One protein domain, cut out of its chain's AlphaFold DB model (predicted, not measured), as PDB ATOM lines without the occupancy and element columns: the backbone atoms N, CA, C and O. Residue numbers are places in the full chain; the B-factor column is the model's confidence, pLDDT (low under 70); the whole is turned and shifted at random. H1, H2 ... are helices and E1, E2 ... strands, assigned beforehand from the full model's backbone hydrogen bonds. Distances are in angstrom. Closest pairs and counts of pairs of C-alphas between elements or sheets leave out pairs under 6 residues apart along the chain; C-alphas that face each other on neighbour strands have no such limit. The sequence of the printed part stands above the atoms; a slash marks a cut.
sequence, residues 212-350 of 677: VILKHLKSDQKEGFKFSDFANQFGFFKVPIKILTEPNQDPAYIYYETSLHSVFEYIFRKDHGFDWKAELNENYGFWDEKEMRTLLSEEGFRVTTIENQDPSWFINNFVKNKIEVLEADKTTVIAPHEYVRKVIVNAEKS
ATOM      1  N   VAL A 212      25.714 -55.418 -31.299       98.19
ATOM      2  CA  VAL A 212      25.270 -55.200 -32.681       98.19
ATOM      3  C   VAL A 212      24.629 -56.464 -33.239       98.19
ATOM      4  O   VAL A 212      24.830 -57.560 -32.707       98.19
ATOM      5  N   ILE A 213      23.887 -56.320 -34.336       98.19
ATOM      6  CA  ILE A 213      23.404 -57.447 -35.129       98.19
ATOM      7  C   ILE A 213      24.217 -57.553 -36.416       98.19
ATOM      8  O   ILE A 213      24.171 -56.668 -37.266       98.19
ATOM      9  N   LEU A 214      24.924 -58.664 -36.591       98.00
ATOM     10  CA  LEU A 214      25.535 -59.044 -37.857       98.00
ATOM     11  C   LEU A 214      24.496 -59.759 -38.725       98.00
ATOM     12  O   LEU A 214      24.092 -60.879 -38.417       98.00
ATOM     13  N   LYS A 215      24.100 -59.132 -39.830       97.38
ATOM     14  CA  LYS A 215      23.284 -59.724 -40.890       97.38
ATOM     15  C   LYS A 215      24.213 -60.223 -42.001       97.38
ATOM     16  O   LYS A 215      24.829 -59.428 -42.708       97.38
ATOM     17  N   HIS A 216      24.337 -61.542 -42.153       97.31
ATOM     18  CA  HIS A 216      25.252 -62.187 -43.108       97.31
ATOM     19  C   HIS A 216      24.482 -63.029 -44.130       97.31
ATOM     20  O   HIS A 216      23.668 -63.877 -43.763       97.31
ATOM     21  N   LEU A 217      24.719 -62.780 -45.417       97.19
ATOM     22  CA  LEU A 217      24.084 -63.479 -46.531       97.19
ATOM     23  C   LEU A 217      24.422 -64.977 -46.504       97.19
ATOM     24  O   LEU A 217      25.593 -65.356 -46.546       97.19
ATOM     25  N   LYS A 218      23.401 -65.844 -46.504       96.19
ATOM     26  CA  LYS A 218      23.572 -67.307 -46.432       96.19
ATOM     27  C   LYS A 218      24.436 -67.864 -47.559       96.19
ATOM     28  O   LYS A 218      25.217 -68.774 -47.321       96.19
ATOM     29  N   SER A 219      24.325 -67.323 -48.772       95.88
ATOM     30  CA  SER A 219      25.114 -67.786 -49.921       95.88
ATOM     31  C   SER A 219      26.581 -67.341 -49.892       95.88
ATOM     32  O   SER A 219      27.380 -67.885 -50.645       95.88
ATOM     33  N   ASP A 220      26.939 -66.356 -49.059       94.50
ATOM     34  CA  ASP A 220      28.335 -65.948 -48.831       94.50
ATOM     35  C   ASP A 220      29.005 -66.803 -47.738       94.50
ATOM     36  O   ASP A 220      30.229 -66.848 -47.639       94.50
ATOM     37  N   GLN A 221      28.216 -67.509 -46.924       90.00
ATOM     38  CA  GLN A 221      28.729 -68.391 -45.884       90.00
ATOM     39  C   GLN A 221      29.296 -69.684 -46.469       90.00
ATOM     40  O   GLN A 221      28.624 -70.417 -47.192       90.00
ATOM     41  N   LYS A 222      30.533 -70.002 -46.086       87.00
ATOM     42  CA  LYS A 222      31.208 -71.255 -46.427       87.00
ATOM     43  C   LYS A 222      31.281 -72.138 -45.179       87.00
ATOM     44  O   LYS A 222      31.587 -71.644 -44.096       87.00
ATOM     45  N   GLU A 223      30.978 -73.429 -45.315       81.75
ATOM     46  CA  GLU A 223      31.058 -74.404 -44.212       81.75
ATOM     47  C   GLU A 223      32.464 -74.407 -43.590       81.75
ATOM     48  O   GLU A 223      33.447 -74.485 -44.324       81.75
ATOM     49  N   GLY A 224      32.560 -74.315 -42.260       81.62
ATOM     50  CA  GLY A 224      33.835 -74.233 -41.538       81.62
ATOM     51  C   GLY A 224      34.385 -72.812 -41.371       81.62
ATOM     52  O   GLY A 224      35.347 -72.632 -40.628       81.62
ATOM     53  N   PHE A 225      33.764 -71.815 -42.011       86.56
ATOM     54  CA  PHE A 225      34.170 -70.403 -41.995       86.56
ATOM     55  C   PHE A 225      33.001 -69.466 -41.653       86.56
ATOM     56  O   PHE A 225      33.068 -68.262 -41.900       86.56
ATOM     57  N   LYS A 226      31.891 -70.006 -41.131       93.00
ATOM     58  CA  LYS A 226      30.722 -69.212 -40.734       93.00
ATOM     59  C   LYS A 226      31.047 -68.398 -39.485       93.00
ATOM     60  O   LYS A 226      31.945 -68.741 -38.718       93.00
ATOM     61  N   PHE A 227      30.242 -67.379 -39.192       96.12
ATOM     62  CA  PHE A 227      30.408 -66.609 -37.956       96.12
ATOM     63  C   PHE A 227      30.283 -67.481 -36.693       96.12
ATOM     64  O   PHE A 227      30.985 -67.257 -35.714       96.12
ATOM     65  N   SER A 228      29.441 -68.518 -36.720       95.50
ATOM     66  CA  SER A 228      29.364 -69.505 -35.635       95.50
ATOM     67  C   SER A 228      30.641 -70.331 -35.491       95.50
ATOM     68  O   SER A 228      31.036 -70.645 -34.372       95.50
ATOM     69  N   ASP A 229      31.295 -70.669 -36.604       94.44
ATOM     70  CA  ASP A 229      32.560 -71.405 -36.596       94.44
ATOM     71  C   ASP A 229      33.666 -70.527 -36.008       94.44
ATOM     72  O   ASP A 229      34.374 -70.964 -35.105       94.44
ATOM     73  N   PHE A 230      33.734 -69.261 -36.437       95.62
ATOM     74  CA  PHE A 230      34.594 -68.241 -35.836       95.62
ATOM     75  C   PHE A 230      34.359 -68.124 -34.331       95.62
ATOM     76  O   PHE A 230      35.297 -68.253 -33.552       95.62
ATOM     77  N   ALA A 231      33.104 -67.953 -33.908       95.75
ATOM     78  CA  ALA A 231      32.778 -67.752 -32.505       95.75
ATOM     79  C   ALA A 231      33.182 -68.932 -31.604       95.75
ATOM     80  O   ALA A 231      33.494 -68.731 -30.433       95.75
ATOM     81  N   ASN A 232      33.186 -70.148 -32.157       94.06
ATOM     82  CA  ASN A 232      33.576 -71.364 -31.450       94.06
ATOM     83  C   ASN A 232      35.088 -71.632 -31.471       94.06
ATOM     84  O   ASN A 232      35.583 -72.326 -30.588       94.06
ATOM     85  N   GLN A 233      35.802 -71.160 -32.495       92.88
ATOM     86  CA  GLN A 233      37.205 -71.517 -32.738       92.88
ATOM     87  C   GLN A 233      38.193 -70.392 -32.406       92.88
ATOM     88  O   GLN A 233      39.388 -70.652 -32.299       92.88
ATOM     89  N   PHE A 234      37.730 -69.149 -32.276       90.69
ATOM     90  CA  PHE A 234      38.598 -68.007 -32.017       90.69
ATOM     91  C   PHE A 234      39.135 -68.023 -30.578       90.69
ATOM     92  O   PHE A 234      38.364 -67.948 -29.623       90.69
ATOM     93  N   GLY A 235      40.462 -68.122 -30.432       85.25
ATOM     94  CA  GLY A 235      41.119 -68.349 -29.136       85.25
ATOM     95  C   GLY A 235      41.416 -67.089 -28.319       85.25
ATOM     96  O   GLY A 235      41.669 -67.166 -27.127       85.25
ATOM     97  N   PHE A 236      41.371 -65.888 -28.902       82.38
ATOM     98  CA  PHE A 236      41.828 -64.693 -28.175       82.38
ATOM     99  C   PHE A 236      40.848 -64.146 -27.141       82.38
ATOM    100  O   PHE A 236      41.265 -63.472 -26.196       82.38
ATOM    101  N   PHE A 237      39.555 -64.368 -27.354       85.88
ATOM    102  CA  PHE A 237      38.496 -64.030 -26.417       85.88
ATOM    103  C   PHE A 237      37.230 -64.805 -26.764       85.88
ATOM    104  O   PHE A 237      37.000 -65.193 -27.908       85.88
ATOM    105  N   LYS A 238      36.351 -64.969 -25.773       90.00
ATOM    106  CA  LYS A 238      35.034 -65.557 -26.002       90.00
ATOM    107  C   LYS A 238      34.190 -64.627 -26.868       90.00
ATOM    108  O   LYS A 238      33.807 -63.547 -26.420       90.00
ATOM    109  N   VAL A 239      33.842 -65.076 -28.066       95.06
ATOM    110  CA  VAL A 239      32.954 -64.349 -28.975       95.06
ATOM    111  C   VAL A 239      31.499 -64.525 -28.514       95.06
ATOM    112  O   VAL A 239      30.975 -65.642 -28.556       95.06
ATOM    113  N   PRO A 240      30.808 -63.465 -28.050       93.62
ATOM    114  CA  PRO A 240      29.393 -63.565 -27.723       93.62
ATOM    115  C   PRO A 240      28.595 -63.748 -29.014       93.62
ATOM    116  O   PRO A 240      28.704 -62.940 -29.933       93.62
ATOM    117  N   ILE A 241      27.779 -64.793 -29.090       96.69
ATOM    118  CA  ILE A 241      26.943 -65.063 -30.259       96.69
ATOM    119  C   ILE A 241      25.566 -65.554 -29.822       96.69
ATOM    120  O   ILE A 241      25.440 -66.467 -29.005       96.69
ATOM    121  N   LYS A 242      24.524 -64.959 -30.398       97.25
ATOM    122  CA  LYS A 242      23.148 -65.449 -30.324       97.25
ATOM    123  C   LYS A 242      22.520 -65.366 -31.709       97.25
ATOM    124  O   LYS A 242      22.394 -64.284 -32.275       97.25
ATOM    125  N   ILE A 243      22.133 -66.514 -32.258       96.56
ATOM    126  CA  ILE A 243      21.417 -66.576 -33.536       96.56
ATOM    127  C   ILE A 243      19.985 -66.095 -33.298       96.56
ATOM    128  O   ILE A 243      19.320 -66.560 -32.373       96.56
ATOM    129  N   LEU A 244      19.523 -65.153 -34.116       95.69
ATOM    130  CA  LEU A 244      18.168 -64.621 -34.044       95.69
ATOM    131  C   LEU A 244      17.266 -65.331 -35.059       95.69
ATOM    132  O   LEU A 244      17.673 -65.576 -36.191       95.69
ATOM    133  N   THR A 245      16.041 -65.644 -34.640       89.56
ATOM    134  CA  THR A 245      14.997 -66.245 -35.478       89.56
ATOM    135  C   THR A 245      13.703 -65.466 -35.269       89.56
ATOM    136  O   THR A 245      12.923 -65.784 -34.370       89.56
ATOM    137  N   GLU A 246      13.500 -64.405 -36.048       86.88
ATOM    138  CA  GLU A 246      12.294 -63.569 -35.962       86.88
ATOM    139  C   GLU A 246      11.415 -63.718 -37.212       86.88
ATOM    140  O   GLU A 246      11.955 -63.886 -38.306       86.88
ATOM    141  N   PRO A 247      10.073 -63.622 -37.094       68.94
ATOM    142  CA  PRO A 247       9.153 -63.874 -38.211       68.94
ATOM    143  C   PRO A 247       9.351 -62.968 -39.437       68.94
ATOM    144  O   PRO A 247       8.984 -63.356 -40.539       68.94
ATOM    145  N   ASN A 248       9.932 -61.778 -39.246       82.12
ATOM    146  CA  ASN A 248      10.066 -60.739 -40.276       82.12
ATOM    147  C   ASN A 248      11.500 -60.590 -40.824       82.12
ATOM    148  O   ASN A 248      11.809 -59.591 -41.469       82.12
ATOM    149  N   GLN A 249      12.397 -61.536 -40.539       88.56
ATOM    150  CA  GLN A 249      13.762 -61.509 -41.068       88.56
ATOM    151  C   GLN A 249      13.808 -61.969 -42.527       88.56
ATOM    152  O   GLN A 249      13.078 -62.873 -42.928       88.56
ATOM    153  N   ASP A 250      14.705 -61.373 -43.315       92.62
ATOM    154  CA  ASP A 250      14.927 -61.796 -44.695       92.62
ATOM    155  C   ASP A 250      15.497 -63.229 -44.704       92.62
ATOM    156  O   ASP A 250      16.589 -63.459 -44.162       92.62
ATOM    157  N   PRO A 251      14.800 -64.208 -45.314       94.50
ATOM    158  CA  PRO A 251      15.228 -65.601 -45.307       94.50
ATOM    159  C   PRO A 251      16.560 -65.833 -46.033       94.50
ATOM    160  O   PRO A 251      17.168 -66.886 -45.815       94.50
ATOM    161  N   ALA A 252      17.042 -64.893 -46.853       96.38
ATOM    162  CA  ALA A 252      18.351 -64.969 -47.497       96.38
ATOM    163  C   ALA A 252      19.522 -64.742 -46.521       96.38
ATOM    164  O   ALA A 252      20.657 -65.104 -46.835       96.38
ATOM    165  N   TYR A 253      19.267 -64.195 -45.329       96.62
ATOM    166  CA  TYR A 253      20.297 -63.823 -44.358       96.62
ATOM    167  C   TYR A 253      20.216 -64.648 -43.069       96.62
ATOM    168  O   TYR A 253      19.189 -65.241 -42.731       96.62
ATOM    169  N   ILE A 254      21.332 -64.701 -42.342       96.44
ATOM    170  CA  ILE A 254      21.394 -65.123 -40.939       96.44
ATOM    171  C   ILE A 254      21.752 -63.906 -40.100       96.44
ATOM    172  O   ILE A 254      22.608 -63.109 -40.482       96.44
ATOM    173  N   TYR A 255      21.093 -63.785 -38.955       97.25
ATOM    174  CA  TYR A 255      21.252 -62.673 -38.037       97.25
ATOM    175  C   TYR A 255      21.902 -63.172 -36.748       97.25
ATOM    176  O   TYR A 255      21.391 -64.092 -36.103       97.25
ATOM    177  N   TYR A 256      23.015 -62.554 -36.371       97.56
ATOM    178  CA  TYR A 256      23.751 -62.859 -35.150       97.56
ATOM    179  C   TYR A 256      23.799 -61.622 -34.256       97.56
ATOM    180  O   TYR A 256      24.336 -60.598 -34.659       97.56
ATOM    181  N   GLU A 257      23.283 -61.715 -33.036       97.88
ATOM    182  CA  GLU A 257      23.569 -60.736 -31.986       97.88
ATOM    183  C   GLU A 257      24.963 -61.025 -31.409       97.88
ATOM    184  O   GLU A 257      25.251 -62.155 -30.998       97.88
ATOM    185  N   THR A 258      25.838 -60.021 -31.422       98.12
ATOM    186  CA  THR A 258      27.249 -60.130 -31.016       98.12
ATOM    187  C   THR A 258      27.818 -58.759 -30.611       98.12
ATOM    188  O   THR A 258      27.057 -57.810 -30.423       98.12
ATOM    189  N   SER A 259      29.139 -58.634 -30.445       97.56
ATOM    190  CA  SER A 259      29.832 -57.353 -30.263       97.56
ATOM    191  C   SER A 259      30.424 -56.825 -31.570       97.56
ATOM    192  O   SER A 259      30.817 -57.597 -32.447       97.56
ATOM    193  N   LEU A 260      30.554 -55.501 -31.683       97.62
ATOM    194  CA  LEU A 260      31.204 -54.843 -32.821       97.62
ATOM    195  C   LEU A 260      32.642 -55.345 -33.030       97.62
ATOM    196  O   LEU A 260      33.068 -55.538 -34.166       97.62
ATOM    197  N   HIS A 261      33.365 -55.620 -31.941       96.50
ATOM    198  CA  HIS A 261      34.703 -56.210 -31.971       96.50
ATOM    199  C   HIS A 261      34.714 -57.584 -32.653       96.50
ATOM    200  O   HIS A 261      35.564 -57.856 -33.492       96.50
ATOM    201  N   SER A 262      33.742 -58.437 -32.329       97.56
ATOM    202  CA  SER A 262      33.650 -59.777 -32.913       97.56
ATOM    203  C   SER A 262      33.354 -59.720 -34.409       97.56
ATOM    204  O   SER A 262      33.914 -60.497 -35.179       97.56
ATOM    205  N   VAL A 263      32.503 -58.775 -34.831       97.75
ATOM    206  CA  VAL A 263      32.254 -58.521 -36.255       97.75
ATOM    207  C   VAL A 263      33.535 -58.066 -36.946       97.75
ATOM    208  O   VAL A 263      33.892 -58.643 -37.969       97.75
ATOM    209  N   PHE A 264      34.230 -57.079 -36.373       97.19
ATOM    210  CA  PHE A 264      35.498 -56.558 -36.884       97.19
ATOM    211  C   PHE A 264      36.539 -57.669 -37.079       97.19
ATOM    212  O   PHE A 264      37.139 -57.760 -38.145       97.19
ATOM    213  N   GLU A 265      36.722 -58.553 -36.096       96.62
ATOM    214  CA  GLU A 265      37.640 -59.684 -36.240       96.62
ATOM    215  C   GLU A 265      37.176 -60.633 -37.358       96.62
ATOM    216  O   GLU A 265      37.936 -60.990 -38.258       96.62
ATOM    217  N   TYR A 266      35.907 -61.027 -37.358       96.94
ATOM    218  CA  TYR A 266      35.406 -62.001 -38.323       96.94
ATOM    219  C   TYR A 266      35.540 -61.555 -39.786       96.94
ATOM    220  O   TYR A 266      35.944 -62.350 -40.642       96.94
ATOM    221  N   ILE A 267      35.215 -60.294 -40.096       95.38
ATOM    222  CA  ILE A 267      35.150 -59.818 -41.487       95.38
ATOM    223  C   ILE A 267      36.487 -59.927 -42.222       95.38
ATOM    224  O   ILE A 267      36.484 -60.162 -43.428       95.38
ATOM    225  N   PHE A 268      37.615 -59.797 -41.520       93.12
ATOM    226  CA  PHE A 268      38.945 -59.892 -42.120       93.12
ATOM    227  C   PHE A 268      39.385 -61.336 -42.374       93.12
ATOM    228  O   PHE A 268      40.340 -61.544 -43.108       93.12
ATOM    229  N   ARG A 269      38.661 -62.333 -41.845       92.56
ATOM    230  CA  ARG A 269      39.012 -63.759 -41.963       92.56
ATOM    231  C   ARG A 269      38.082 -64.557 -42.862       92.56
ATOM    232  O   ARG A 269      38.511 -65.547 -43.445       92.56
ATOM    233  N   LYS A 270      36.808 -64.162 -42.971       91.75
ATOM    234  CA  LYS A 270      35.742 -64.997 -43.568       91.75
ATOM    235  C   LYS A 270      36.045 -65.501 -44.988       91.75
ATOM    236  O   LYS A 270      35.563 -66.557 -45.391       91.75
ATOM    237  N   ASP A 271      36.839 -64.753 -45.753       88.12
ATOM    238  CA  ASP A 271      37.175 -65.080 -47.141       88.12
ATOM    239  C   ASP A 271      38.509 -65.833 -47.296       88.12
ATOM    240  O   ASP A 271      38.800 -66.345 -48.378       88.12
ATOM    241  N   HIS A 272      39.269 -66.004 -46.211       83.88
ATOM    242  CA  HIS A 272      40.578 -66.663 -46.169       83.88
ATOM    243  C   HIS A 272      40.468 -68.169 -45.868       83.88
ATOM    244  O   HIS A 272      41.232 -68.738 -45.092       83.88
ATOM    245  N   GLY A 273      39.498 -68.851 -46.488       77.25
ATOM    246  CA  GLY A 273      39.159 -70.236 -46.135       77.25
ATOM    247  C   GLY A 273      40.286 -71.264 -46.335       77.25
ATOM    248  O   GLY A 273      40.313 -72.289 -45.661       77.25
ATOM    249  N   PHE A 274      41.248 -70.992 -47.221       77.69
ATOM    250  CA  PHE A 274      42.407 -71.870 -47.428       77.69
ATOM    251  C   PHE A 274      43.428 -71.805 -46.277       77.69
ATOM    252  O   PHE A 274      44.100 -72.803 -46.032       77.69
ATOM    253  N   ASP A 275      43.465 -70.694 -45.529       83.19
ATOM    254  CA  ASP A 275      44.408 -70.436 -44.430       83.19
ATOM    255  C   ASP A 275      43.695 -70.201 -43.081       83.19
ATOM    256  O   ASP A 275      44.295 -69.724 -42.122       83.19
ATOM    257  N   TRP A 276      42.419 -70.578 -42.955       88.81
ATOM    258  CA  TRP A 276      41.572 -70.265 -41.791       88.81
ATOM    259  C   TRP A 276      42.187 -70.582 -40.428       88.81
ATOM    260  O   TRP A 276      42.055 -69.801 -39.490       88.81
ATOM    261  N   LYS A 277      42.897 -71.711 -40.305       87.94
ATOM    262  CA  LYS A 277      43.583 -72.069 -39.055       87.94
ATOM    263  C   LYS A 277      44.684 -71.075 -38.691       87.94
ATOM    264  O   LYS A 277      44.868 -70.806 -37.513       87.94
ATOM    265  N   ALA A 278      45.426 -70.572 -39.677       85.25
ATOM    266  CA  ALA A 278      46.423 -69.532 -39.454       85.25
ATOM    267  C   ALA A 278      45.733 -68.205 -39.113       85.25
ATOM    268  O   ALA A 278      46.108 -67.568 -38.136       85.25
ATOM    269  N   GLU A 279      44.671 -67.851 -39.839       89.38
ATOM    270  CA  GLU A 279      43.906 -66.620 -39.612       89.38
ATOM    271  C   GLU A 279      43.278 -66.546 -38.217       89.38
ATOM    272  O   GLU A 279      43.297 -65.493 -37.586       89.38
ATOM    273  N   LEU A 280      42.752 -67.651 -37.681       90.38
ATOM    274  CA  LEU A 280      42.216 -67.699 -36.313       90.38
ATOM    275  C   LEU A 280      43.265 -67.407 -35.229       90.38
ATOM    276  O   LEU A 280      42.888 -67.025 -34.123       90.38
ATOM    277  N   ASN A 281      44.551 -67.566 -35.549       88.38
ATOM    278  CA  ASN A 281      45.660 -67.227 -34.660       88.38
ATOM    279  C   ASN A 281      46.122 -65.777 -34.811       88.38
ATOM    280  O   ASN A 281      47.043 -65.375 -34.106       88.38
ATOM    281  N   GLU A 282      45.495 -64.985 -35.680       90.50
ATOM    282  CA  GLU A 282      45.721 -63.545 -35.738       90.50
ATOM    283  C   GLU A 282      44.782 -62.789 -34.799       90.50
ATOM    284  O   GLU A 282      43.686 -63.253 -34.499       90.50
ATOM    285  N   ASN A 283      45.175 -61.604 -34.355       91.81
ATOM    286  CA  ASN A 283      44.383 -60.679 -33.554       91.81
ATOM    287  C   ASN A 283      44.502 -59.282 -34.169       91.81
ATOM    288  O   ASN A 283      45.440 -58.543 -33.859       91.81
ATOM    289  N   TYR A 284      43.575 -58.926 -35.058       94.81
ATOM    290  CA  TYR A 284      43.647 -57.673 -35.810       94.81
ATOM    291  C   TYR A 284      43.377 -56.458 -34.903       94.81
ATOM    292  O   TYR A 284      44.028 -55.425 -35.017       94.81
ATOM    293  N   GLY A 285      42.453 -56.578 -33.953       93.38
ATOM    294  CA  GLY A 285      41.972 -55.545 -33.033       93.38
ATOM    295  C   GLY A 285      42.707 -55.533 -31.694       93.38
ATOM    296  O   GLY A 285      42.119 -55.211 -30.656       93.38
ATOM    297  N   PHE A 286      43.994 -55.892 -31.696       92.88
ATOM    298  CA  PHE A 286      44.799 -56.030 -30.479       92.88
ATOM    299  C   PHE A 286      44.972 -54.728 -29.682       92.88
ATOM    300  O   PHE A 286      45.289 -54.789 -28.495       92.88
ATOM    301  N   TRP A 287      44.738 -53.580 -30.316       94.56
ATOM    302  CA  TRP A 287      44.694 -52.266 -29.684       94.56
ATOM    303  C   TRP A 287      43.616 -51.367 -30.305       94.56
ATOM    304  O   TRP A 287      43.202 -51.553 -31.454       94.56
ATOM    305  N   ASP A 288      43.153 -50.375 -29.553       94.56
ATOM    306  CA  ASP A 288      42.443 -49.218 -30.100       94.56
ATOM    307  C   ASP A 288      43.377 -48.013 -30.312       94.56
ATOM    308  O   ASP A 288      44.575 -48.051 -30.027       94.56
ATOM    309  N   GLU A 289      42.836 -46.917 -30.852       94.75
ATOM    310  CA  GLU A 289      43.630 -45.722 -31.151       94.75
ATOM    311  C   GLU A 289      44.251 -45.094 -29.895       94.75
ATOM    312  O   GLU A 289      45.384 -44.612 -29.942       94.75
ATOM    313  N   LYS A 290      43.534 -45.101 -28.764       93.06
ATOM    314  CA  LYS A 290      44.019 -44.505 -27.515       93.06
ATOM    315  C   LYS A 290      45.166 -45.332 -26.944       93.06
ATOM    316  O   LYS A 290      46.176 -44.767 -26.522       93.06
ATOM    317  N   GLU A 291      45.021 -46.654 -26.943       92.62
ATOM    318  CA  GLU A 291      46.069 -47.596 -26.544       92.62
ATOM    319  C   GLU A 291      47.312 -47.441 -27.430       92.62
ATOM    320  O   GLU A 291      48.421 -47.302 -26.913       92.62
ATOM    321  N   MET A 292      47.128 -47.364 -28.751       95.50
ATOM    322  CA  MET A 292      48.205 -47.149 -29.719       95.50
ATOM    323  C   MET A 292      48.950 -45.825 -29.490       95.50
ATOM    324  O   MET A 292      50.180 -45.822 -29.412       95.50
ATOM    325  N   ARG A 293      48.231 -44.702 -29.346       94.81
ATOM    326  CA  ARG A 293      48.817 -43.378 -29.056       94.81
ATOM    327  C   ARG A 293      49.612 -43.379 -27.759       94.81
ATOM    328  O   ARG A 293      50.746 -42.904 -27.731       94.81
ATOM    329  N   THR A 294      49.031 -43.960 -26.710       90.56
ATOM    330  CA  THR A 294      49.681 -44.086 -25.403       90.56
ATOM    331  C   THR A 294      50.983 -44.869 -25.537       90.56
ATOM    332  O   THR A 294      52.027 -44.393 -25.102       90.56
ATOM    333  N   LEU A 295      50.947 -46.027 -26.203       92.38
ATOM    334  CA  LEU A 295      52.117 -46.887 -26.347       92.38
ATOM    335  C   LEU A 295      53.226 -46.238 -27.190       92.38
ATOM    336  O   LEU A 295      54.395 -46.296 -26.816       92.38
ATOM    337  N   LEU A 296      52.874 -45.574 -28.295       95.06
ATOM    338  CA  LEU A 296      53.827 -44.811 -29.108       95.06
ATOM    339  C   LEU A 296      54.478 -43.684 -28.293       95.06
ATOM    340  O   LEU A 296      55.701 -43.542 -28.310       95.06
ATOM    341  N   SER A 297      53.678 -42.921 -27.543       91.06
ATOM    342  CA  SER A 297      54.170 -41.841 -26.684       91.06
ATOM    343  C   SER A 297      55.112 -42.346 -25.592       91.06
ATOM    344  O   SER A 297      56.150 -41.728 -25.346       91.06
ATOM    345  N   GLU A 298      54.772 -43.456 -24.933       87.25
ATOM    346  CA  GLU A 298      55.609 -44.082 -23.903       87.25
ATOM    347  C   GLU A 298      56.972 -44.507 -24.470       87.25
ATOM    348  O   GLU A 298      58.009 -44.253 -23.853       87.25
ATOM    349  N   GLU A 299      56.994 -45.044 -25.692       92.06
ATOM    350  CA  GLU A 299      58.220 -45.481 -26.370       92.06
ATOM    351  C   GLU A 299      58.965 -44.358 -27.112       92.06
ATOM    352  O   GLU A 299      59.885 -44.609 -27.893       92.06
ATOM    353  N   GLY A 300      58.638 -43.094 -26.819       92.25
ATOM    354  CA  GLY A 300      59.389 -41.936 -27.304       92.25
ATOM    355  C   GLY A 300      59.067 -41.530 -28.739       92.25
ATOM    356  O   GLY A 300      59.928 -40.974 -29.428       92.25
ATOM    357  N   PHE A 301      57.852 -41.810 -29.201       95.50
ATOM    358  CA  PHE A 301      57.332 -41.284 -30.454       95.50
ATOM    359  C   PHE A 301      56.319 -40.166 -30.221       95.50
ATOM    360  O   PHE A 301      55.522 -40.204 -29.289       95.50
ATOM    361  N   ARG A 302      56.298 -39.201 -31.133       94.38
ATOM    362  CA  ARG A 302      55.233 -38.220 -31.288       94.38
ATOM    363  C   ARG A 302      54.402 -38.588 -32.504       94.38
ATOM    364  O   ARG A 302      54.893 -38.548 -33.629       94.38
ATOM    365  N   VAL A 303      53.130 -38.895 -32.288       95.31
ATOM    366  CA  VAL A 303      52.191 -39.145 -33.385       95.31
ATOM    367  C   VAL A 303      51.864 -37.825 -34.080       95.31
ATOM    368  O   VAL A 303      51.278 -36.938 -33.465       95.31
ATOM    369  N   THR A 304      52.235 -37.689 -35.354       94.12
ATOM    370  CA  THR A 304      51.957 -36.482 -36.147       94.12
ATOM    371  C   THR A 304      50.658 -36.598 -36.928       94.12
ATOM    372  O   THR A 304      49.931 -35.619 -37.049       94.12
ATOM    373  N   THR A 305      50.351 -37.788 -37.457       95.38
ATOM    374  CA  THR A 305      49.110 -38.041 -38.201       95.38
ATOM    375  C   THR A 305      48.595 -39.448 -37.927       95.38
ATOM    376  O   THR A 305      49.375 -40.398 -37.838       95.38
ATOM    377  N   ILE A 306      47.272 -39.573 -37.840       95.62
ATOM    378  CA  ILE A 306      46.547 -40.840 -37.939       95.62
ATOM    379  C   ILE A 306      45.448 -40.606 -38.962       95.62
ATOM    380  O   ILE A 306      44.598 -39.739 -38.763       95.62
ATOM    381  N   GLU A 307      45.467 -41.367 -40.044       95.25
ATOM    382  CA  GLU A 307      44.453 -41.282 -41.086       95.25
ATOM    383  C   GLU A 307      43.785 -42.643 -41.231       95.25
ATOM    384  O   GLU A 307      44.459 -43.671 -41.317       95.25
ATOM    385  N   ASN A 308      42.453 -42.665 -41.243       92.50
ATOM    386  CA  ASN A 308      41.736 -43.879 -41.606       92.50
ATOM    387  C   ASN A 308      42.008 -44.150 -43.087       92.50
ATOM    388  O   ASN A 308      41.783 -43.282 -43.931       92.50
ATOM    389  N   GLN A 309      42.474 -45.353 -43.403       90.56
ATOM    390  CA  GLN A 309      42.559 -45.778 -44.789       90.56
ATOM    391  C   GLN A 309      41.148 -45.875 -45.362       90.56
ATOM    392  O   GLN A 309      40.268 -46.442 -44.715       90.56
ATOM    393  N   ASP A 310      40.971 -45.410 -46.599       87.75
ATOM    394  CA  ASP A 310      39.766 -45.679 -47.376       87.75
ATOM    395  C   ASP A 310      39.558 -47.202 -47.536       87.75
ATOM    396  O   ASP A 310      40.319 -47.864 -48.249       87.75
ATOM    397  N   PRO A 311      38.534 -47.792 -46.895       86.56
ATOM    398  CA  PRO A 311      38.290 -49.219 -46.973       86.56
ATOM    399  C   PRO A 311      37.498 -49.604 -48.230       86.56
ATOM    400  O   PRO A 311      37.069 -50.752 -48.330       86.56
ATOM    401  N   SER A 312      37.280 -48.695 -49.191       89.12
ATOM    402  CA  SER A 312      36.407 -48.903 -50.353       89.12
ATOM    403  C   SER A 312      36.715 -50.173 -51.137       89.12
ATOM    404  O   SER A 312      35.788 -50.912 -51.474       89.12
ATOM    405  N   TRP A 313      37.989 -50.484 -51.405       86.31
ATOM    406  CA  TRP A 313      38.336 -51.736 -52.086       86.31
ATOM    407  C   TRP A 313      37.895 -52.952 -51.263       86.31
ATOM    408  O   TRP A 313      37.228 -53.845 -51.787       86.31
ATOM    409  N   PHE A 314      38.182 -52.966 -49.959       88.56
ATOM    410  CA  PHE A 314      37.785 -54.064 -49.081       88.56
ATOM    411  C   PHE A 314      36.258 -54.183 -48.979       88.56
ATOM    412  O   PHE A 314      35.701 -55.270 -49.126       88.56
ATOM    413  N   ILE A 315      35.560 -53.061 -48.796       92.88
ATOM    414  CA  ILE A 315      34.101 -53.019 -48.717       92.88
ATOM    415  C   ILE A 315      33.489 -53.576 -49.999       92.88
ATOM    416  O   ILE A 315      32.644 -54.464 -49.927       92.88
ATOM    417  N   ASN A 316      33.928 -53.105 -51.166       92.19
ATOM    418  CA  ASN A 316      33.364 -53.518 -52.449       92.19
ATOM    419  C   ASN A 316      33.576 -55.008 -52.744       92.19
ATOM    420  O   ASN A 316      32.707 -55.623 -53.360       92.19
ATOM    421  N   ASN A 317      34.691 -55.594 -52.297       88.94
ATOM    422  CA  ASN A 317      35.016 -56.993 -52.579       88.94
ATOM    423  C   ASN A 317      34.471 -57.974 -51.520       88.94
ATOM    424  O   ASN A 317      34.042 -59.083 -51.862       88.94
ATOM    425  N   PHE A 318      34.438 -57.582 -50.241       89.50
ATOM    426  CA  PHE A 318      34.202 -58.517 -49.130       89.50
ATOM    427  C   PHE A 318      32.940 -58.239 -48.308       89.50
ATOM    428  O   PHE A 318      32.384 -59.179 -47.740       89.50
ATOM    429  N   VAL A 319      32.448 -56.996 -48.273       94.94
ATOM    430  CA  VAL A 319      31.338 -56.586 -47.385       94.94
ATOM    431  C   VAL A 319      30.058 -56.292 -48.162       94.94
ATOM    432  O   VAL A 319      28.992 -56.799 -47.819       94.94
ATOM    433  N   LYS A 320      30.150 -55.490 -49.225       95.69
ATOM    434  CA  LYS A 320      29.008 -54.978 -49.984       95.69
ATOM    435  C   LYS A 320      28.109 -56.118 -50.461       95.69
ATOM    436  O   LYS A 320      28.580 -57.080 -51.063       95.69
ATOM    437  N   ASN A 321      26.808 -55.990 -50.189       95.50
ATOM    438  CA  ASN A 321      25.754 -56.970 -50.489       95.50
ATOM    439  C   ASN A 321      25.887 -58.334 -49.778       95.50
ATOM    440  O   ASN A 321      25.042 -59.203 -49.983       95.50
ATOM    441  N   LYS A 322      26.908 -58.531 -48.936       96.50
ATOM    442  CA  LYS A 322      27.183 -59.789 -48.224       96.50
ATOM    443  C   LYS A 322      26.940 -59.651 -46.728       96.50
ATOM    444  O   LYS A 322      26.359 -60.540 -46.114       96.50
ATOM    445  N   ILE A 323      27.389 -58.539 -46.154       96.88
ATOM    446  CA  ILE A 323      27.331 -58.244 -44.728       96.88
ATOM    447  C   ILE A 323      26.704 -56.873 -44.520       96.88
ATOM    448  O   ILE A 323      27.034 -55.908 -45.205       96.88
ATOM    449  N   GLU A 324      25.826 -56.807 -43.532       97.25
ATOM    450  CA  GLU A 324      25.268 -55.583 -42.987       97.25
ATOM    451  C   GLU A 324      25.350 -55.675 -41.460       97.25
ATOM    452  O   GLU A 324      25.130 -56.740 -40.879       97.25
ATOM    453  N   VAL A 325      25.721 -54.578 -40.805       97.81
ATOM    454  CA  VAL A 325      25.815 -54.513 -39.345       97.81
ATOM    455  C   VAL A 325      24.780 -53.513 -38.879       97.81
ATOM    456  O   VAL A 325      24.734 -52.399 -39.392       97.81
ATOM    457  N   LEU A 326      23.938 -53.923 -37.943       97.56
ATOM    458  CA  LEU A 326      22.847 -53.117 -37.417       97.56
ATOM    459  C   LEU A 326      23.102 -52.813 -35.942       97.56
ATOM    460  O   LEU A 326      23.718 -53.613 -35.231       97.56
ATOM    461  N   GLU A 327      22.582 -51.689 -35.471       97.06
ATOM    462  CA  GLU A 327      22.475 -51.410 -34.043       97.06
ATOM    463  C   GLU A 327      21.564 -52.433 -33.346       97.06
ATOM    464  O   GLU A 327      20.846 -53.221 -33.973       97.06
ATOM    465  N   ALA A 328      21.572 -52.425 -32.011       92.62
ATOM    466  CA  ALA A 328      20.727 -53.309 -31.205       92.62
ATOM    467  C   ALA A 328      19.211 -53.114 -31.447       92.62
ATOM    468  O   ALA A 328      18.427 -54.012 -31.136       92.62
ATOM    469  N   ASP A 329      18.802 -51.975 -32.022       92.25
ATOM    470  CA  ASP A 329      17.426 -51.700 -32.464       92.25
ATOM    471  C   ASP A 329      17.009 -52.486 -33.724       92.25
ATOM    472  O   ASP A 329      15.820 -52.563 -34.033       92.25
ATOM    473  N   LYS A 330      17.974 -53.130 -34.404       90.38
ATOM    474  CA  LYS A 330      17.822 -53.945 -35.621       90.38
ATOM    475  C   LYS A 330      17.363 -53.173 -36.859       90.38
ATOM    476  O   LYS A 330      17.030 -53.800 -37.865       90.38
ATOM    477  N   THR A 331      17.342 -51.847 -36.810       90.12
ATOM    478  CA  THR A 331      16.871 -50.991 -37.907       90.12
ATOM    479  C   THR A 331      17.934 -50.000 -38.354       90.12
ATOM    480  O   THR A 331      18.005 -49.683 -39.541       90.12
ATOM    481  N   THR A 332      18.782 -49.535 -37.440       95.56
ATOM    482  CA  THR A 332      19.835 -48.573 -37.752       95.56
ATOM    483  C   THR A 332      21.052 -49.298 -38.316       95.56
ATOM    484  O   THR A 332      21.668 -50.118 -37.640       95.56
ATOM    485  N   VAL A 333      21.410 -48.996 -39.566       96.56
ATOM    486  CA  VAL A 333      22.578 -49.581 -40.239       96.56
ATOM    487  C   VAL A 333      23.846 -48.855 -39.808       96.56
ATOM    488  O   VAL A 333      23.967 -47.643 -39.983       96.56
ATOM    489  N   ILE A 334      24.814 -49.609 -39.300       96.50
ATOM    490  CA  ILE A 334      26.153 -49.122 -38.973       96.50
ATOM    491  C   ILE A 334      26.962 -49.029 -40.266       96.50
ATOM    492  O   ILE A 334      27.020 -49.975 -41.061       96.50
ATOM    493  N   ALA A 335      27.610 -47.890 -40.486       95.62
ATOM    494  CA  ALA A 335      28.372 -47.676 -41.703       95.62
ATOM    495  C   ALA A 335      29.619 -48.588 -41.744       95.62
ATOM    496  O   ALA A 335      30.316 -48.719 -40.737       95.62
ATOM    497  N   PRO A 336      29.976 -49.183 -42.903       94.44
ATOM    498  CA  PRO A 336      31.114 -50.100 -42.995       94.44
ATOM    499  C   PRO A 336      32.451 -49.569 -42.477       94.44
ATOM    500  O   PRO A 336      33.230 -50.331 -41.916       94.44
ATOM    501  N   HIS A 337      32.717 -48.270 -42.609       91.12
ATOM    502  CA  HIS A 337      33.959 -47.665 -42.120       91.12
ATOM    503  C   HIS A 337      34.086 -47.676 -40.583       91.12
ATOM    504  O   HIS A 337      35.190 -47.506 -40.071       91.12
ATOM    505  N   GLU A 338      32.998 -47.906 -39.839       91.88
ATOM    506  CA  GLU A 338      33.053 -48.064 -38.380       91.88
ATOM    507  C   GLU A 338      33.582 -49.440 -37.951       91.88
ATOM    508  O   GLU A 338      34.178 -49.550 -36.884       91.88
ATOM    509  N   TYR A 339      33.385 -50.488 -38.761       92.44
ATOM    510  CA  TYR A 339      33.798 -51.863 -38.438       92.44
ATOM    511  C   TYR A 339      34.801 -52.470 -39.424       92.44
ATOM    512  O   TYR A 339      35.263 -53.582 -39.204       92.44
ATOM    513  N   VAL A 340      35.185 -51.745 -40.478       92.81
ATOM    514  CA  VAL A 340      36.312 -52.050 -41.368       92.81
ATOM    515  C   VAL A 340      37.355 -50.954 -41.170       92.81
ATOM    516  O   VAL A 340      37.400 -49.979 -41.920       92.81
ATOM    517  N   ARG A 341      38.186 -51.090 -40.131       93.50
ATOM    518  CA  ARG A 341      39.107 -50.021 -39.736       93.50
ATOM    519  C   ARG A 341      40.571 -50.428 -39.860       93.50
ATOM    520  O   ARG A 341      41.070 -51.292 -39.143       93.50
ATOM    521  N   LYS A 342      41.262 -49.738 -40.763       94.50
ATOM    522  CA  LYS A 342      42.721 -49.700 -40.877       94.50
ATOM    523  C   LYS A 342      43.149 -48.249 -40.858       94.50
ATOM    524  O   LYS A 342      42.443 -47.394 -41.390       94.50
ATOM    525  N   VAL A 343      44.293 -47.980 -40.262       95.94
ATOM    526  CA  VAL A 343      44.861 -46.637 -40.218       95.94
ATOM    527  C   VAL A 343      46.248 -46.648 -40.821       95.94
ATOM    528  O   VAL A 343      46.932 -47.672 -40.801       95.94
ATOM    529  N   ILE A 344      46.667 -45.495 -41.318       96.81
ATOM    530  CA  ILE A 344      48.069 -45.168 -41.517       96.81
ATOM    531  C   ILE A 344      48.477 -44.151 -40.453       96.81
ATOM    532  O   ILE A 344      47.783 -43.165 -40.197       96.81
ATOM    533  N   VAL A 345      49.585 -44.435 -39.784       97.38
ATOM    534  CA  VAL A 345      50.131 -43.645 -38.686       97.38
ATOM    535  C   VAL A 345      51.498 -43.154 -39.100       97.38
ATOM    536  O   VAL A 345      52.335 -43.941 -39.533       97.38
ATOM    537  N   ASN A 346      51.730 -41.860 -38.921       97.31
ATOM    538  CA  ASN A 346      53.057 -41.271 -38.980       97.31
ATOM    539  C   ASN A 346      53.436 -40.829 -37.568       97.31
ATOM    540  O   ASN A 346      52.723 -40.042 -36.935       97.31
ATOM    541  N   ALA A 347      54.537 -41.373 -37.073       97.00
ATOM    542  CA  ALA A 347      55.051 -41.117 -35.747       97.00
ATOM    543  C   ALA A 347      56.532 -40.745 -35.845       97.00
ATOM    544  O   ALA A 347      57.355 -41.500 -36.353       97.00
ATOM    545  N   GLU A 348      56.887 -39.569 -35.355       96.38
ATOM    546  CA  GLU A 348      58.261 -39.079 -35.365       96.38
ATOM    547  C   GLU A 348      58.949 -39.412 -34.051       96.38
ATOM    548  O   GLU A 348      58.318 -39.463 -32.997       96.38
ATOM    549  N   LYS A 349      60.261 -39.623 -34.088       96.31
ATOM    550  CA  LYS A 349      61.052 -39.726 -32.867       96.31
ATOM    551  C   LYS A 349      60.982 -38.403 -32.098       96.31
ATOM    552  O   LYS A 349      61.272 -37.353 -32.667       96.31
ATOM    553  N   SER A 350      60.605 -38.456 -30.820       95.31
ATOM    554  CA  SER A 350      60.483 -37.250 -29.998       95.31
ATOM    555  C   SER A 350      61.845 -36.653 -29.649       95.31
ATOM    556  O   SER A 350      62.836 -37.373 -29.482       95.31
TER     557      SER A 350
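Overview. This is residues 212 to 350 of the 677 residues of the protein "Class I SAM-dependent methyltransferase" of Bdellovibrionaceae bacterium (UniProt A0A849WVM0). Two unequal lobes lie end to end: a larger one, where helix H2 packs over a strongly twisted four-stranded sheet with H1, H3, H5 and H6 around H2, and a smaller one, where helix H4 packs on the two-stranded ribbon E4 and E6. The ribbon and H4 extend the length to one side. The printed part has 139 residues, with six named helices and six named strands in the order E1 H1 E2 E3 H2 H3 H4 E4 H5 E5 H6 E6; the class is mixed, helices and strands. Both sheets, E2 E3 E1 E5 and E4 E6, are antiparallel. The whole is elongated, 58 by 32 by 26 A, and only just compact, close to loose, with a radius of gyration of the C-alphas of 16.8 A.

Along the chain. E1, residues 212 to 217, begins at C-alpha 212 (25.270, -55.200, -32.681). H1 is residues 227 to 233, E2 242 to 244, and E3 253 to 259, 18.2 A long. H2, residues 260 to 269, spans 15.0 A; H3 is 276 to 279. H4, residues 289 to 298, spans 14.1 A. E4, residues 301 to 308, spans 19.3 A and bends by 61 degrees at residue 304. H5 is 312 to 319, E5 323 to 327, and H6 336 to 339. E6, residues 342 to 349, spans 22.4 A and ends at C-alpha 349 (61.052, -39.726, -32.867).

Arrangement. In the larger sheet E2 and E3 form a hairpin, with N 244 and O 255 at 2.9 A. E3 and E1 have N 214 and O 256 at 2.8 A; E1 and E5 have N 215 and O 324 at 2.8 A. E1, H1 and E2 are a split strand-helix-strand unit, two strands running the same way with E3 between them, and its crossover is right-handed. H2 is on the sheet at a height of 9.9 A, over E1. H1 only grazes the sheet with residues 227 to 231. H2 touches H6, with C-alphas 264 and 339 closest at 5.2 A. H2 is close to but not clearly touching H1, H3 and H5; its closest C-alphas to H3 are 269 and 279, 6.1 A apart. The closest C-alphas of H4 and E4 are 293 and 303, 6.9 A apart. E4 and E6 have N 302 and O 348 at 2.8 A. H2 and H4 are apart. H1, H4 and H5 have every O i to N i+4 pair within hydrogen-bond range, H2 has 4 of 6, and H3 and H6 are too short for one.

Size, cuts and confidence. The C-alphas farthest apart are those of Pro 247 and Ser 350, 58.4 A. The printed part has no cut, and no link is long. Mean pLDDT of the printed part is 92.8; residue 247 is under 70.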